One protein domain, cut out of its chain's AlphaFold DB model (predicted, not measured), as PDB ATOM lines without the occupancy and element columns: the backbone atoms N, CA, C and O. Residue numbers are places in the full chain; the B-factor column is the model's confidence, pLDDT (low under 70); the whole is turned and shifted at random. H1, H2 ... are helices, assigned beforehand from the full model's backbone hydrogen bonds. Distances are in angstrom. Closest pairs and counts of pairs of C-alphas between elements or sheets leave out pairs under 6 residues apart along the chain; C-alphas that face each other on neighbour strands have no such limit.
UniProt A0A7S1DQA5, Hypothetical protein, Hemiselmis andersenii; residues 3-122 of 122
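AT A GLANCE: This is residues 3 to 122 of the 122 residues of the protein "Hypothetical protein" of Hemiselmis andersenii (UniProt A0A7S1DQA5). Picture a loose, open arch of helices: H3 makes the crosspiece, and the long H6 meets it near its beginning at a corner, with residues 108 to 122 sticking out as one leg. From the other end of H3 the chain folds back through H4 and H5 to the start of H6, while H1 and H2 stand off by themselves at the far side from H6, tied in by a long unnamed stretch. The printed part has 120 residues with six named helices, in the order H1 to H6, and no named strand; the class is all helix. It is loose, with a radius of gyration of the C-alphas of 18.5 A and spans of 47 by 43 by 34 A.

HOW THE PARTS SIT: Start at H1, residues 3 to 13, and go on to H2, residues 18 to 26; they are apart, and each touches no helix. Next look at H3, residues 54 to 73, whose centre is nearest to the mean of the C-alphas, at 6.5 A. It is apart from H1 and H2. H4, residues 79 to 87, is only just apart from H3, with the closest C-alphas 8.4 A from each other. H4 and H5, residues 90 to 93, meet only through their link, and H5 is apart from H3. At H6, residues 97 to 120, you reach the one pair of helices that touch: residues 97 to 104 of H6 touch residues 56 to 60 of H3. Their closest C-alphas, those of Phe 57 and Ala 100, are 5.5 A apart, and their lines are about perpendicular at 88 degrees. In H1, H2 and H4 every O i to N i+4 pair is within hydrogen-bond range, in H3 14 of 16 and in H6 17 of 20; H5 is too short for such a pair.

IN THESE COORDINATES: Find C-alpha 3 at (35.531, -49.362, -36.331), where H1 begins and runs 15.4 A to Gln 13. H2 covers 12.4 A from Pro 18 to Ala 26. Find C-alpha 54 at (44.622, -34.375, -33.916); from there H3 runs 27.5 A to Ala 73. H4 measures 12.8 A and H5 6.1 A. H6 runs 36.3 A from Pro 97, with a kink of 28 degrees near residue 105, to C-alpha 120 at (33.678, -19.233, -6.718).

THE WHOLE: The two C-alphas farthest apart, those of Glu 33 and Leu 120, are 52.1 A from each other. The printed part has no cut. The link from H2 to H3, residues 27 to 53, is long; the other four links are tight. Look in the B-factor column for low confidence: 52 residues are under 70, among them 18 to 40 and 70 to 82, and the mean pLDDT of the printed part is 73.3.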
ATOM      1  N   LEU A   3      35.959 -50.538 -37.101       47.50
ATOM      2  CA  LEU A   3      35.531 -49.362 -36.331       47.50
ATOM      3  C   LEU A   3      34.134 -48.857 -36.730       47.50
ATOM      4  O   LEU A   3      33.340 -48.492 -35.872       47.50
ATOM      5  N   PHE A   4      33.805 -48.891 -38.023       49.88
ATOM      6  CA  PHE A   4      32.496 -48.463 -38.517       49.88
ATOM      7  C   PHE A   4      31.375 -49.405 -38.053       49.88
ATOM      8  O   PHE A   4      30.302 -48.956 -37.662       49.88
ATOM      9  N   GLY A   5      31.643 -50.716 -38.054       61.06
ATOM     10  CA  GLY A   5      30.705 -51.715 -37.536       61.06
ATOM     11  C   GLY A   5      30.439 -51.532 -36.042       61.06
ATOM     12  O   GLY A   5      29.285 -51.567 -35.625       61.06
ATOM     13  N   TYR A   6      31.491 -51.255 -35.266       60.88
ATOM     14  CA  TYR A   6      31.389 -50.983 -33.833       60.88
ATOM     15  C   TYR A   6      30.588 -49.706 -33.534       60.88
ATOM     16  O   TYR A   6      29.610 -49.757 -32.798       60.88
ATOM     17  N   LEU A   7      30.926 -48.582 -34.176       56.38
ATOM     18  CA  LEU A   7      30.218 -47.311 -33.972       56.38
ATOM     19  C   LEU A   7      28.745 -47.389 -34.391       56.38
ATOM     20  O   LEU A   7      27.883 -46.847 -33.705       56.38
ATOM     21  N   LYS A   8      28.437 -48.101 -35.485       62.03
ATOM     22  CA  LYS A   8      27.052 -48.347 -35.907       62.03
ATOM     23  C   LYS A   8      26.292 -49.171 -34.866       62.03
ATOM     24  O   LYS A   8      25.150 -48.853 -34.562       62.03
ATOM     25  N   HIS A   9      26.910 -50.221 -34.332       65.31
ATOM     26  CA  HIS A   9      26.296 -51.074 -33.320       65.31
ATOM     27  C   HIS A   9      26.006 -50.303 -32.022       65.31
ATOM     28  O   HIS A   9      24.876 -50.318 -31.547       65.31
ATOM     29  N   GLU A  10      26.990 -49.565 -31.505       71.62
ATOM     30  CA  GLU A  10      26.842 -48.699 -30.324       71.62
ATOM     31  C   GLU A  10      25.746 -47.641 -30.523       71.62
ATOM     32  O   GLU A  10      24.880 -47.464 -29.668       71.62
ATOM     33  N   TRP A  11      25.724 -46.978 -31.685       64.38
ATOM     34  CA  TRP A  11      24.698 -45.985 -32.010       64.38
ATOM     35  C   TRP A  11      23.286 -46.582 -31.997       64.38
ATOM     36  O   TRP A  11      22.366 -45.985 -31.445       64.38
ATOM     37  N   MET A  12      23.120 -47.778 -32.565       66.94
ATOM     38  CA  MET A  12      21.831 -48.471 -32.623       66.94
ATOM     39  C   MET A  12      21.358 -48.976 -31.254       66.94
ATOM     40  O   MET A  12      20.155 -49.127 -31.049       66.94
ATOM     41  N   GLN A  13      22.280 -49.251 -30.328       72.25
ATOM     42  CA  GLN A  13      21.959 -49.733 -28.980       72.25
ATOM     43  C   GLN A  13      21.803 -48.615 -27.945       72.25
ATOM     44  O   GLN A  13      21.349 -48.862 -26.824       72.25
ATOM     45  N   ARG A  14      22.147 -47.374 -28.297       71.94
ATOM     46  CA  ARG A  14      22.030 -46.242 -27.386       71.94
ATOM     47  C   ARG A  14      20.559 -45.946 -27.071       71.94
ATOM     48  O   ARG A  14      19.717 -45.834 -27.960       71.94
ATOM     49  N   LYS A  15      20.251 -45.752 -25.782       73.75
ATOM     50  CA  LYS A  15      18.938 -45.251 -25.346       73.75
ATOM     51  C   LYS A  15      18.723 -43.847 -25.914       73.75
ATOM     52  O   LYS A  15      19.474 -42.929 -25.591       73.75
ATOM     53  N   MET A  16      17.700 -43.707 -26.753       69.19
ATOM     54  CA  MET A  16      17.327 -42.435 -27.365       69.19
ATOM     55  C   MET A  16      16.852 -41.448 -26.296       69.19
ATOM     56  O   MET A  16      15.983 -41.758 -25.480       69.19
ATOM     57  N   THR A  17      17.424 -40.253 -26.317       76.75
ATOM     58  CA  THR A  17      16.978 -39.107 -25.527       76.75
ATOM     59  C   THR A  17      15.722 -38.477 -26.148       76.75
ATOM     60  O   THR A  17      15.387 -38.751 -27.304       76.75
ATOM     61  N   PRO A  18      15.010 -37.593 -25.427       64.81
ATOM     62  CA  PRO A  18      13.893 -36.834 -25.994       64.81
ATOM     63  C   PRO A  18      14.267 -36.037 -27.255       64.81
ATOM     64  O   PRO A  18      13.460 -35.956 -28.181       64.81
ATOM     65  N   SER A  19      15.497 -35.521 -27.333       61.03
ATOM     66  CA  SER A  19      16.022 -34.834 -28.520       61.03
ATOM     67  C   SER A  19      16.219 -35.791 -29.700       61.03
ATOM     68  O   SER A  19      15.836 -35.462 -30.820       61.03
ATOM     69  N   ASP A  20      16.713 -37.009 -29.452       60.50
ATOM     70  CA  ASP A  20      16.837 -38.046 -30.491       60.50
ATOM     71  C   ASP A  20      15.458 -38.448 -31.035       60.50
ATOM     72  O   ASP A  20      15.279 -38.661 -32.234       60.50
ATOM     73  N   LEU A  21      14.448 -38.503 -30.161       63.47
ATOM     74  CA  LEU A  21      13.064 -38.763 -30.556       63.47
ATOM     75  C   LEU A  21      12.462 -37.609 -31.366       63.47
ATOM     76  O   LEU A  21      11.641 -37.868 -32.242       63.47
ATOM     77  N   ALA A  22      12.850 -36.359 -31.099       62.19
ATOM     78  CA  ALA A  22      12.428 -35.202 -31.884       62.19
ATOM     79  C   ALA A  22      13.019 -35.247 -33.302       62.19
ATOM     80  O   ALA A  22      12.264 -35.156 -34.269       62.19
ATOM     81  N   VAL A  23      14.325 -35.518 -33.423       60.22
ATOM     82  CA  VAL A  23      14.999 -35.735 -34.717       60.22
ATOM     83  C   VAL A  23      14.348 -36.895 -35.466       60.22
ATOM     84  O   VAL A  23      13.971 -36.754 -36.621       60.22
ATOM     85  N   ARG A  24      14.113 -38.029 -34.803       60.81
ATOM     86  CA  ARG A  24      13.474 -39.199 -35.421       60.81
ATOM     87  C   ARG A  24      12.024 -38.948 -35.849       60.81
ATOM     88  O   ARG A  24      11.583 -39.485 -36.862       60.81
ATOM     89  N   ARG A  25      11.257 -38.149 -35.099       60.62
ATOM     90  CA  ARG A  25       9.892 -37.746 -35.485       60.62
ATOM     91  C   ARG A  25       9.896 -36.787 -36.671       60.62
ATOM     92  O   ARG A  25       9.059 -36.967 -37.546       60.62
ATOM     93  N   ALA A  26      10.832 -35.840 -36.721       57.62
ATOM     94  CA  ALA A  26      11.045 -34.991 -37.894       57.62
ATOM     95  C   ALA A  26      11.469 -35.828 -39.118       57.62
ATOM     96  O   ALA A  26      11.023 -35.585 -40.233       57.62
ATOM     97  N   SER A  27      12.221 -36.904 -38.883       50.81
ATOM     98  CA  SER A  27      12.686 -37.860 -39.892       50.81
ATOM     99  C   SER A  27      11.696 -38.986 -40.216       50.81
ATOM    100  O   SER A  27      12.072 -39.924 -40.918       50.81
ATOM    101  N   LYS A  28      10.432 -38.947 -39.753       48.16
ATOM    102  CA  LYS A  28       9.461 -40.049 -39.961       48.16
ATOM    103  C   LYS A  28       9.079 -40.325 -41.429       48.16
ATOM    104  O   LYS A  28       8.403 -41.320 -41.675       48.16
ATOM    105  N   GLY A  29       9.548 -39.520 -42.385       48.66
ATOM    106  CA  GLY A  29       9.563 -39.840 -43.824       48.66
ATOM    107  C   GLY A  29      10.955 -40.153 -44.403       48.66
ATOM    108  O   GLY A  29      11.054 -40.717 -45.482       48.66
ATOM    109  N   PHE A  30      12.033 -39.842 -43.682       47.94
ATOM    110  CA  PHE A  30      13.423 -39.907 -44.148       47.94
ATOM    111  C   PHE A  30      14.111 -41.249 -43.825       47.94
ATOM    112  O   PHE A  30      14.978 -41.705 -44.570       47.94
ATOM    113  N   GLU A  31      13.710 -41.930 -42.739       47.03
ATOM    114  CA  GLU A  31      14.390 -43.154 -42.270       47.03
ATOM    115  C   GLU A  31      14.199 -44.385 -43.180       47.03
ATOM    116  O   GLU A  31      15.044 -45.281 -43.160       47.03
ATOM    117  N   ARG A  32      13.118 -44.463 -43.974       45.31
ATOM    118  CA  ARG A  32      12.819 -45.657 -44.796       45.31
ATOM    119  C   ARG A  32      13.529 -45.693 -46.153       45.31
ATOM    120  O   ARG A  32      13.720 -46.789 -46.668       45.31
ATOM    121  N   GLU A  33      13.957 -44.553 -46.695       44.94
ATOM    122  CA  GLU A  33      14.542 -44.483 -48.048       44.94
ATOM    123  C   GLU A  33      16.029 -44.077 -48.069       44.94
ATOM    124  O   GLU A  33      16.744 -44.450 -48.996       44.94
ATOM    125  N   HIS A  34      16.552 -43.400 -47.034       45.09
ATOM    126  CA  HIS A  34      17.862 -42.724 -47.121       45.09
ATOM    127  C   HIS A  34      18.993 -43.268 -46.230       45.09
ATOM    128  O   HIS A  34      20.122 -42.791 -46.326       45.09
ATOM    129  N   PHE A  35      18.765 -44.321 -45.437       45.78
ATOM    130  CA  PHE A  35      19.863 -45.090 -44.815       45.78
ATOM    131  C   PHE A  35      20.391 -46.216 -45.721       45.78
ATOM    132  O   PHE A  35      21.032 -47.160 -45.247       45.78
ATOM    133  N   ALA A  36      20.144 -46.123 -47.030       46.62
ATOM    134  CA  ALA A  36      20.843 -46.917 -48.027       46.62
ATOM    135  C   ALA A  36      22.334 -46.555 -47.971       46.62
ATOM    136  O   ALA A  36      22.740 -45.546 -48.523       46.62
ATOM    137  N   SER A  37      23.120 -47.367 -47.258       53.16
ATOM    138  CA  SER A  37      24.582 -47.302 -47.127       53.16
ATOM    139  C   SER A  37      25.159 -45.905 -46.814       53.16
ATOM    140  O   SER A  37      25.223 -45.048 -47.690       53.16
ATOM    141  N   PRO A  38      25.680 -45.661 -45.597       57.19
ATOM    142  CA  PRO A  38      26.272 -44.371 -45.252       57.19
ATOM    143  C   PRO A  38      27.336 -43.982 -46.279       57.19
ATOM    144  O   PRO A  38      28.369 -44.643 -46.416       57.19
ATOM    145  N   THR A  39      27.056 -42.915 -47.023       59.41
ATOM    146  CA  THR A  39      27.971 -42.407 -48.038       59.41
ATOM    147  C   THR A  39      29.101 -41.701 -47.310       59.41
ATOM    148  O   THR A  39      28.936 -40.609 -46.773       59.41
ATOM    149  N   THR A  40      30.260 -42.353 -47.244       67.62
ATOM    150  CA  THR A  40      31.463 -41.722 -46.703       67.62
ATOM    151  C   THR A  40      32.030 -40.796 -47.769       67.62
ATOM    152  O   THR A  40      32.467 -41.253 -48.824       67.62
ATOM    153  N   VAL A  41      32.024 -39.493 -47.500       71.19
ATOM    154  CA  VAL A  41      32.619 -38.494 -48.391       71.19
ATOM    155  C   VAL A  41      34.020 -38.172 -47.885       71.19
ATOM    156  O   VAL A  41      34.197 -37.746 -46.747       71.19
ATOM    157  N   SER A  42      35.028 -38.373 -48.735       77.81
ATOM    158  CA  SER A  42      36.384 -37.901 -48.454       77.81
ATOM    159  C   SER A  42      36.461 -36.406 -48.748       77.81
ATOM    160  O   SER A  42      36.297 -35.989 -49.896       77.81
ATOM    161  N   VAL A  43      36.692 -35.605 -47.710       81.38
ATOM    162  CA  VAL A  43      36.778 -34.144 -47.806       81.38
ATOM    163  C   VAL A  43      38.235 -33.716 -47.667       81.38
ATOM    164  O   VAL A  43      38.907 -34.114 -46.710       81.38
ATOM    165  N   PRO A  44      38.764 -32.909 -48.597       84.06
ATOM    166  CA  PRO A  44      40.145 -32.470 -48.517       84.06
ATOM    167  C   PRO A  44      40.281 -31.296 -47.528       84.06
ATOM    168  O   PRO A  44      39.961 -30.164 -47.862       84.06
ATOM    169  N   VAL A  45      40.801 -31.566 -46.327       89.12
ATOM    170  CA  VAL A  45      40.998 -30.583 -45.239       89.12
ATOM    171  C   VAL A  45      42.486 -30.383 -44.880       89.12
ATOM    172  O   VAL A  45      43.293 -31.276 -45.173       89.12
ATOM    173  N   PRO A  46      42.882 -29.246 -44.258       91.31
ATOM    174  CA  PRO A  46      44.226 -29.028 -43.733       91.31
ATOM    175  C   PRO A  46      44.658 -30.172 -42.827       91.31
ATOM    176  O   PRO A  46      43.992 -30.482 -41.853       91.31
ATOM    177  N   LYS A  47      45.792 -30.806 -43.117       91.19
ATOM    178  CA  LYS A  47      46.273 -31.934 -42.315       91.19
ATOM    179  C   LYS A  47      47.256 -31.454 -41.258       91.19
ATOM    180  O   LYS A  47      48.088 -30.588 -41.524       91.19
ATOM    181  N   GLN A  48      47.189 -32.063 -40.082       91.69
ATOM    182  CA  GLN A  48      48.251 -31.929 -39.093       91.69
ATOM    183  C   GLN A  48      49.552 -32.538 -39.626       91.69
ATOM    184  O   GLN A  48      49.533 -33.527 -40.362       91.69
ATOM    185  N   THR A  49      50.679 -31.956 -39.230       88.62
ATOM    186  CA  THR A  49      52.020 -32.484 -39.520       88.62
ATOM    187  C   THR A  49      52.648 -33.174 -38.312       88.62
ATOM    188  O   THR A  49      53.579 -33.957 -38.474       88.62
ATOM    189  N   ASN A  50      52.141 -32.903 -37.107       88.69
ATOM    190  CA  ASN A  50      52.578 -33.540 -35.870       88.69
ATOM    191  C   ASN A  50      51.622 -34.670 -35.449       88.69
ATOM    192  O   ASN A  50      50.559 -34.866 -36.038       88.69
ATOM    193  N   LEU A  51      52.027 -35.428 -34.428       89.94
ATOM    194  CA  LEU A  51      51.316 -36.622 -33.963       89.94
ATOM    195  C   LEU A  51      50.323 -36.351 -32.819       89.94
ATOM    196  O   LEU A  51      49.604 -37.265 -32.427       89.94
ATOM    197  N   SER A  52      50.281 -35.136 -32.264       90.81
ATOM    198  CA  SER A  52      49.613 -34.844 -30.984       90.81
ATOM    199  C   SER A  52      48.515 -33.777 -31.052       90.81
ATOM    200  O   SER A  52      47.830 -33.550 -30.051       90.81
ATOM    201  N   ASP A  53      48.310 -33.141 -32.205       91.81
ATOM    202  CA  ASP A  53      47.319 -32.074 -32.391       91.81
ATOM    203  C   ASP A  53      46.007 -32.555 -33.024       91.81
ATOM    204  O   ASP A  53      45.139 -31.738 -33.324       91.81
ATOM    205  N   CYS A  54      45.791 -33.863 -33.190       91.75
ATOM    206  CA  CYS A  54      44.622 -34.375 -33.916       91.75
ATOM    207  C   CYS A  54      43.300 -33.902 -33.297       91.75
ATOM    208  O   CYS A  54      42.373 -33.541 -34.020       91.75
ATOM    209  N   GLY A  55      43.244 -33.832 -31.964       91.75
ATOM    210  CA  GLY A  55      42.104 -33.289 -31.230       91.75
ATOM    211  C   GLY A  55      41.905 -31.788 -31.455       91.75
ATOM    212  O   GLY A  55      40.771 -31.342 -31.569       91.75
ATOM    213  N   LEU A  56      42.982 -31.008 -31.592       93.62
ATOM    214  CA  LEU A  56      42.886 -29.573 -31.887       93.62
ATOM    215  C   LEU A  56      42.378 -29.325 -33.307       93.62
ATOM    216  O   LEU A  56      41.558 -28.437 -33.517       93.62
ATOM    217  N   PHE A  57      42.814 -30.138 -34.270       94.12
ATOM    218  CA  PHE A  57      42.290 -30.093 -35.635       94.12
ATOM    219  C   PHE A  57      40.811 -30.468 -35.673       94.12
ATOM    220  O   PHE A  57      40.043 -29.798 -36.352       94.12
ATOM    221  N   LEU A  58      40.399 -31.489 -34.911       92.38
ATOM    222  CA  LEU A  58      38.989 -31.854 -34.790       92.38
ATOM    223  C   LEU A  58      38.145 -30.685 -34.267       92.38
ATOM    224  O   LEU A  58      37.117 -30.370 -34.858       92.38
ATOM    225  N   LEU A  59      38.597 -30.026 -33.197       91.81
ATOM    226  CA  LEU A  59      37.904 -28.865 -32.640       91.81
ATOM    227  C   LEU A  59      37.833 -27.706 -33.638       91.81
ATOM    228  O   LEU A  59      36.782 -27.083 -33.759       91.81
ATOM    229  N   GLU A  60      38.908 -27.450 -34.386       91.75
ATOM    230  CA  GLU A  60      38.908 -26.417 -35.423       91.75
ATOM    231  C   GLU A  60      37.930 -26.746 -36.556       91.75
ATOM    232  O   GLU A  60      37.180 -25.869 -36.979       91.75
ATOM    233  N   TYR A  61      37.863 -28.005 -37.005       90.38
ATOM    234  CA  TYR A  61      36.860 -28.418 -37.990       90.38
ATOM    235  C   TYR A  61      35.442 -28.183 -37.479       90.38
ATOM    236  O   TYR A  61      34.618 -27.658 -38.219       90.38
ATOM    237  N   CYS A  62      35.151 -28.550 -36.228       89.06
ATOM    238  CA  CYS A  62      33.832 -28.340 -35.635       89.06
ATOM    239  C   CYS A  62      33.483 -26.853 -35.534       89.06
ATOM    240  O   CYS A  62      32.371 -26.470 -35.889       89.06
ATOM    241  N   TRP A  63      34.427 -26.025 -35.080       87.62
ATOM    242  CA  TRP A  63      34.232 -24.583 -34.962       87.62
ATOM    243  C   TRP A  63      33.904 -23.959 -36.315       87.62
ATOM    244  O   TRP A  63      32.877 -23.310 -36.465       87.62
ATOM    245  N   ARG A  64      34.746 -24.224 -37.315       85.75
ATOM    246  CA  ARG A  64      34.575 -23.689 -38.664       85.75
ATOM    247  C   ARG A  64      33.318 -24.205 -39.343       85.75
ATOM    248  O   ARG A  64      32.663 -23.473 -40.069       85.75
ATOM    249  N   PHE A  65      32.974 -25.468 -39.113       84.12
ATOM    250  CA  PHE A  65      31.723 -26.025 -39.604       84.12
ATOM    251  C   PHE A  65      30.522 -25.277 -39.017       84.12
ATOM    252  O   PHE A  65      29.603 -24.924 -39.745       84.12
ATOM    253  N   ALA A  66      30.535 -24.977 -37.720       81.31
ATOM    254  CA  ALA A  66      29.465 -24.202 -37.110       81.31
ATOM    255  C   ALA A  66      29.423 -22.754 -37.638       81.31
ATOM    256  O   ALA A  66      28.378 -22.318 -38.111       81.31
ATOM    257  N   SER A  67      30.553 -22.041 -37.631       79.56
ATOM    258  CA  SER A  67      30.599 -20.617 -37.991       79.56
ATOM    259  C   SER A  67      30.418 -20.351 -39.484       79.56
ATOM    260  O   SER A  67      29.735 -19.418 -39.887       79.56
ATOM    261  N   ASP A  68      31.046 -21.155 -40.337       74.50
ATOM    262  CA  ASP A  68      31.122 -20.842 -41.766       74.50
ATOM    263  C   ASP A  68      29.973 -21.479 -42.544       74.50
ATOM    264  O   ASP A  68      29.678 -21.058 -43.659       74.50
ATOM    265  N   PHE A  69      29.350 -22.518 -41.985       70.31
ATOM    266  CA  PHE A  69      28.308 -23.272 -42.667       70.31
ATOM    267  C   PHE A  69      26.954 -23.153 -41.976       70.31
ATOM    268  O   PHE A  69      25.991 -22.772 -42.629       70.31
ATOM    269  N   ILE A  70      26.861 -23.432 -40.670       68.44
ATOM    270  CA  ILE A  70      25.564 -23.401 -39.970       68.44
ATOM    271  C   ILE A  70      25.042 -21.964 -39.851       68.44
ATOM    272  O   ILE A  70      23.875 -21.722 -40.144       68.44
ATOM    273  N   GLU A  71      25.892 -21.007 -39.469       67.62
ATOM    274  CA  GLU A  71      25.467 -19.605 -39.312       67.62
ATOM    275  C   GLU A  71      25.157 -18.915 -40.649       67.62
ATOM    276  O   GLU A  71      24.324 -18.017 -40.689       67.62
ATOM    277  N   GLN A  72      25.781 -19.340 -41.752       64.94
ATOM    278  CA  GLN A  72      25.550 -18.750 -43.082       64.94
ATOM    279  C   GLN A  72      24.334 -19.333 -43.811       64.94
ATOM    280  O   GLN A  72      23.953 -18.828 -44.862       64.94
ATOM    281  N   ALA A  73      23.745 -20.409 -43.290       60.75
ATOM    282  CA  ALA A  73      22.725 -21.176 -43.991       60.75
ATOM    283  C   ALA A  73      21.269 -20.819 -43.650       60.75
ATOM    284  O   ALA A  73      20.368 -21.514 -44.112       60.75
ATOM    285  N   ASP A  74      21.019 -19.795 -42.827       57.78
ATOM    286  CA  ASP A  74      19.664 -19.354 -42.438       57.78
ATOM    287  C   ASP A  74      18.710 -20.501 -42.011       57.78
ATOM    288  O   ASP A  74      17.495 -20.438 -42.178       57.78
ATOM    289  N   GLY A  75      19.257 -21.560 -41.400       57.72
ATOM    290  CA  GLY A  75      18.492 -22.626 -40.745       57.72
ATOM    291  C   GLY A  75      18.137 -23.851 -41.596       57.72
ATOM    292  O   GLY A  75      17.933 -24.910 -41.006       57.72
ATOM    293  N   ASP A  76      18.157 -23.770 -42.930       56.81
ATOM    294  CA  ASP A  76      17.832 -24.899 -43.818       56.81
ATOM    295  C   ASP A  76      18.994 -25.206 -44.775       56.81
ATOM    296  O   ASP A  76      19.092 -24.660 -45.870       56.81
ATOM    297  N   VAL A  77      19.874 -26.136 -44.379       57.00
ATOM    298  CA  VAL A  77      20.859 -26.730 -45.299       57.00
ATOM    299  C   VAL A  77      20.345 -28.080 -45.805       57.00
ATOM    300  O   VAL A  77      20.335 -29.058 -45.048       57.00
ATOM    301  N   PRO A  78      20.025 -28.215 -47.101       55.03
ATOM    302  CA  PRO A  78      19.809 -29.518 -47.708       55.03
ATOM    303  C   PRO A  78      21.103 -30.362 -47.671       55.03
ATOM    304  O   PRO A  78      22.186 -29.863 -47.983       55.03
ATOM    305  N   PRO A  79      21.040 -31.677 -47.392       57.81
ATOM    306  CA  PRO A  79      22.223 -32.549 -47.356       57.81
ATOM    307  C   PRO A  79      23.077 -32.557 -48.641       57.81
ATOM    308  O   PRO A  79      24.281 -32.818 -48.584       57.81
ATOM    309  N   VAL A  80      22.466 -32.273 -49.798       57.69
ATOM    310  CA  VAL A  80      23.155 -32.140 -51.097       57.69
ATOM    311  C   VAL A  80      24.109 -30.947 -51.104       57.69
ATOM    312  O   VAL A  80      25.249 -31.086 -51.562       57.69
ATOM    313  N   ASP A  81      23.692 -29.824 -50.523       65.25
ATOM    314  CA  ASP A  81      24.488 -28.598 -50.488       65.25
ATOM    315  C   ASP A  81      25.703 -28.759 -49.582       65.25
ATOM    316  O   ASP A  81      26.778 -28.261 -49.902       65.25
ATOM    317  N   LEU A  82      25.596 -29.564 -48.521       68.38
ATOM    318  CA  LEU A  82      26.732 -29.879 -47.661       68.38
ATOM    319  C   LEU A  82      27.837 -30.644 -48.402       68.38
ATOM    320  O   LEU A  82      29.011 -30.277 -48.333       68.38
ATOM    321  N   VAL A  83      27.494 -31.722 -49.109       70.56
ATOM    322  CA  VAL A  83      28.498 -32.536 -49.814       70.56
ATOM    323  C   VAL A  83      29.183 -31.721 -50.906       70.56
ATOM    324  O   VAL A  83      30.398 -31.835 -51.085       70.56
ATOM    325  N   GLN A  84      28.415 -30.901 -51.620       72.50
ATOM    326  CA  GLN A  84      28.930 -30.021 -52.656       72.50
ATOM    327  C   GLN A  84      29.833 -28.928 -52.059       72.50
ATOM    328  O   GLN A  84      30.984 -28.800 -52.475       72.50
ATOM    329  N   TRP A  85      29.386 -28.249 -51.001       72.81
ATOM    330  CA  TRP A  85      30.159 -27.240 -50.271       72.81
ATOM    331  C   TRP A  85      31.498 -27.788 -49.753       72.81
ATOM    332  O   TRP A  85      32.550 -27.166 -49.926       72.81
ATOM    333  N   LEU A  86      31.491 -29.005 -49.194       73.00
ATOM    334  CA  LEU A  86      32.702 -29.686 -48.730       73.00
ATOM    335  C   LEU A  86      33.658 -30.031 -49.888       73.00
ATOM    336  O   LEU A  86      34.882 -29.994 -49.710       73.00
ATOM    337  N   LYS A  87      33.123 -30.373 -51.070       70.56
ATOM    338  CA  LYS A  87      33.885 -30.794 -52.260       70.56
ATOM    339  C   LYS A  87      34.466 -29.647 -53.077       70.56
ATOM    340  O   LYS A  87      35.492 -29.858 -53.721       70.56
ATOM    341  N   GLU A  88      33.891 -28.449 -53.020       71.75
ATOM    342  CA  GLU A  88      34.336 -27.257 -53.767       71.75
ATOM    343  C   GLU A  88      35.745 -26.756 -53.399       71.75
ATOM    344  O   GLU A  88      36.198 -25.712 -53.861       71.75
ATOM    345  N   GLY A  89      36.480 -27.487 -52.559       62.56
ATOM    346  CA  GLY A  89      37.884 -27.215 -52.270       62.56
ATOM    347  C   GLY A  89      38.103 -26.007 -51.363       62.56
ATOM    348  O   GLY A  89      39.241 -25.781 -50.949       62.56
ATOM    349  N   ARG A  90      37.033 -25.297 -50.977       69.44
ATOM    350  CA  ARG A  90      37.037 -24.268 -49.924       69.44
ATOM    351  C   ARG A  90      37.631 -24.817 -48.626       69.44
ATOM    352  O   ARG A  90      38.466 -24.180 -47.988       69.44
ATOM    353  N   THR A  91      37.322 -26.076 -48.335       75.88
ATOM    354  CA  THR A  91      37.822 -26.824 -47.181       75.88
ATOM    355  C   THR A  91      39.327 -27.097 -47.203       75.88
ATOM    356  O   THR A  91      39.885 -27.309 -46.138       75.88
ATOM    357  N   ARG A  92      40.041 -27.028 -48.344       80.06
ATOM    358  CA  ARG A  92      41.505 -27.276 -48.391       80.06
ATOM    359  C   ARG A  92      42.328 -26.187 -47.720       80.06
ATOM    360  O   ARG A  92      43.427 -26.456 -47.243       80.06
ATOM    361  N   ARG A  93      41.824 -24.956 -47.752       81.94
ATOM    362  CA  ARG A  93      42.470 -23.765 -47.185       81.94
ATOM    363  C   ARG A  93      41.651 -23.194 -46.032       81.94
ATOM    364  O   ARG A  93      41.754 -22.008 -45.750       81.94
ATOM    365  N   TRP A  94      40.844 -24.042 -45.393       85.69
ATOM    366  CA  TRP A  94      39.883 -23.627 -44.375       85.69
ATOM    367  C   TRP A  94      40.548 -22.900 -43.203       85.69
ATOM    368  O   TRP A  94      40.009 -21.936 -42.673       85.69
ATOM    369  N   PHE A  95      41.758 -23.336 -42.852       89.44
ATOM    370  CA  PHE A  95      42.648 -22.686 -41.897       89.44
ATOM    371  C   PHE A  95      44.094 -23.129 -42.149       89.44
ATOM    372  O   PHE A  95      44.351 -24.145 -42.808       89.44
ATOM    373  N   LYS A  96      45.068 -22.387 -41.614       90.69
ATOM    374  CA  LYS A  96      46.468 -22.838 -41.590       90.69
ATOM    375  C   LYS A  96      46.674 -23.837 -40.449       90.69
ATOM    376  O   LYS A  96      46.231 -23.555 -39.343       90.69
ATOM    377  N   PRO A  97      47.442 -24.929 -40.630       89.25
ATOM    378  CA  PRO A  97      47.750 -25.889 -39.561       89.25
ATOM    379  C   PRO A  97      48.182 -25.262 -38.224       89.25
ATOM    380  O   PRO A  97      47.813 -25.738 -37.156       89.25
ATOM    381  N   THR A  98      48.923 -24.152 -38.280       88.44
ATOM    382  CA  THR A  98      49.382 -23.421 -37.094       88.44
ATOM    383  C   THR A  98      48.260 -22.740 -36.310       88.44
ATOM    384  O   THR A  98      48.433 -22.510 -35.118       88.44
ATOM    385  N   GLU A  99      47.124 -22.421 -36.934       89.81
ATOM    386  CA  GLU A  99      45.947 -21.860 -36.259       89.81
ATOM    387  C   GLU A  99      45.348 -22.883 -35.292       89.81
ATOM    388  O   GLU A  99      45.186 -22.572 -34.113       89.81
ATOM    389  N   ALA A 100      45.143 -24.126 -35.743       88.81
ATOM    390  CA  ALA A 100      44.641 -25.205 -34.891       88.81
ATOM    391  C   ALA A 100      45.586 -25.478 -33.708       88.81
ATOM    392  O   ALA A 100      45.149 -25.520 -32.559       88.81
ATOM    393  N   SER A 101      46.896 -25.577 -33.956       86.56
ATOM    394  CA  SER A 101      47.881 -25.803 -32.888       86.56
ATOM    395  C   SER A 101      47.908 -24.673 -31.848       86.56
ATOM    396  O   SER A 101      48.040 -24.933 -30.651       86.56
ATOM    397  N   LYS A 102      47.748 -23.410 -32.272       88.00
ATOM    398  CA  LYS A 102      47.751 -22.243 -31.367       88.00
ATOM    399  C   LYS A 102      46.580 -22.244 -30.385       88.00
ATOM    400  O   LYS A 102      46.723 -21.700 -29.287       88.00
ATOM    401  N   ARG A 103      45.470 -22.911 -30.716       87.38
ATOM    402  CA  ARG A 103      44.312 -23.020 -29.817       87.38
ATOM    403  C   ARG A 103      44.597 -23.774 -28.535       87.38
ATOM    404  O   ARG A 103      43.872 -23.590 -27.567       87.38
ATOM    405  N   ARG A 104      45.665 -24.575 -28.479       89.19
ATOM    406  CA  ARG A 104      46.064 -25.286 -27.257       89.19
ATOM    407  C   ARG A 104      46.136 -24.351 -26.047       89.19
ATOM    408  O   ARG A 104      45.586 -24.667 -24.996       89.19
ATOM    409  N   GLY A 105      46.787 -23.197 -26.210       89.06
ATOM    410  CA  GLY A 105      46.926 -22.212 -25.135       89.06
ATOM    411  C   GLY A 105      45.606 -21.524 -24.788       89.06
ATOM    412  O   GLY A 105      45.317 -21.302 -23.617       89.06
ATOM    413  N   GLU A 106      44.785 -21.222 -25.793       89.69
ATOM    414  CA  GLU A 106      43.462 -20.618 -25.610       89.69
ATOM    415  C   GLU A 106      42.510 -21.556 -24.856       89.69
ATOM    416  O   GLU A 106      41.920 -21.162 -23.854       89.69
ATOM    417  N   ILE A 107      42.435 -22.823 -25.270       90.31
ATOM    418  CA  ILE A 107      41.620 -23.857 -24.624       90.31
ATOM    419  C   ILE A 107      42.065 -24.057 -23.176       90.31
ATOM    420  O   ILE A 107      41.220 -24.096 -22.286       90.31
ATOM    421  N   ALA A 108      43.373 -24.135 -22.915       90.50
ATOM    422  CA  ALA A 108      43.887 -24.274 -21.553       90.50
ATOM    423  C   ALA A 108      43.443 -23.109 -20.650       90.50
ATOM    424  O   ALA A 108      42.966 -23.340 -19.539       90.50
ATOM    425  N   ARG A 109      43.523 -21.867 -21.152       93.06
ATOM    426  CA  ARG A 109      43.051 -20.677 -20.424       93.06
ATOM    427  C   ARG A 109      41.547 -20.715 -20.168       93.06
ATOM    428  O   ARG A 109      41.121 -20.409 -19.061       93.06
ATOM    429  N   LEU A 110      40.750 -21.101 -21.165       91.56
ATOM    430  CA  LEU A 110      39.299 -21.221 -21.009       91.56
ATOM    431  C   LEU A 110      38.943 -22.269 -19.952       91.56
ATOM    432  O   LEU A 110      38.144 -21.988 -19.063       91.56
ATOM    433  N   VAL A 111      39.564 -23.449 -20.008       91.94
ATOM    434  CA  VAL A 111      39.345 -24.524 -19.028       91.94
ATOM    435  C   VAL A 111      39.668 -24.050 -17.612       91.94
ATOM    436  O   VAL A 111      38.863 -24.267 -16.707       91.94
ATOM    437  N   GLN A 112      40.795 -23.356 -17.427       92.19
ATOM    438  CA  GLN A 112      41.162 -22.785 -16.132       92.19
ATOM    439  C   GLN A 112      40.124 -21.761 -15.650       92.19
ATOM    440  O   GLN A 112      39.598 -21.895 -14.546       92.19
ATOM    441  N   ALA A 113      39.757 -20.797 -16.498       91.62
ATOM    442  CA  ALA A 113      38.795 -19.754 -16.151       91.62
ATOM    443  C   ALA A 113      37.408 -20.322 -15.785       91.62
ATOM    444  O   ALA A 113      36.747 -19.825 -14.872       91.62
ATOM    445  N   PHE A 114      36.948 -21.373 -16.473       89.88
ATOM    446  CA  PHE A 114      35.697 -22.054 -16.127       89.88
ATOM    447  C   PHE A 114      35.794 -22.847 -14.819       89.88
ATOM    448  O   PHE A 114      34.813 -22.900 -14.074       89.88
ATOM    449  N   GLY A 115      36.953 -23.444 -14.530       86.25
ATOM    450  CA  GLY A 115      37.217 -24.114 -13.256       86.25
ATOM    451  C   GLY A 115      37.147 -23.144 -12.076       86.25
ATOM    452  O   GLY A 115      36.407 -23.387 -11.126       86.25
ATOM    453  N   GLU A 116      37.833 -22.005 -12.188       82.88
ATOM    454  CA  GLU A 116      37.854 -20.951 -11.163       82.88
ATOM    455  C   GLU A 116      36.459 -20.354 -10.922       82.88
ATOM    456  O   GLU A 116      36.025 -20.200  -9.777       82.88
ATOM    457  N   LYS A 117      35.695 -20.096 -11.993       78.62
ATOM    458  CA  LYS A 117      34.304 -19.627 -11.878       78.62
ATOM    459  C   LYS A 117      33.410 -20.611 -11.128       78.62
ATOM    460  O   LYS A 117      32.603 -20.172 -10.319       78.62
ATOM    461  N   ARG A 118      33.559 -21.920 -11.366       72.06
ATOM    462  CA  ARG A 118      32.795 -22.947 -10.638       72.06
ATOM    463  C   ARG A 118      33.170 -23.007  -9.162       72.06
ATOM    464  O   ARG A 118      32.277 -23.157  -8.336       72.06
ATOM    465  N   SER A 119      34.451 -22.857  -8.823       68.81
ATOM    466  CA  SER A 119      34.882 -22.831  -7.420       68.81
ATOM    467  C   SER A 119      34.405 -21.597  -6.653       68.81
ATOM    468  O   SER A 119      34.206 -21.688  -5.453       68.81
ATOM    469  N   LEU A 120      34.197 -20.463  -7.331       65.19
ATOM    470  CA  LEU A 120      33.678 -19.233  -6.718       65.19
ATOM    471  C   LEU A 120      32.143 -19.202  -6.612       65.19
ATOM    472  O   LEU A 120      31.599 -18.371  -5.895       65.19
ATOM    473  N   SER A 121      31.446 -20.071  -7.351       59.09
ATOM    474  CA  SER A 121      29.985 -20.205  -7.327       59.09
ATOM    475  C   SER A 121      29.490 -21.396  -6.491       59.09
ATOM    476  O   SER A 121      28.325 -21.767  -6.623       59.09
ATOM    477  N   SER A 122      30.381 -22.032  -5.721       51.84
ATOM    478  CA  SER A 122      30.107 -23.154  -4.806       51.84
ATOM    479  C   SER A 122      30.254 -22.686  -3.364       51.84
ATOM    480  O   SER A 122      29.471 -23.165  -2.519       51.84
TER     481      SER A 122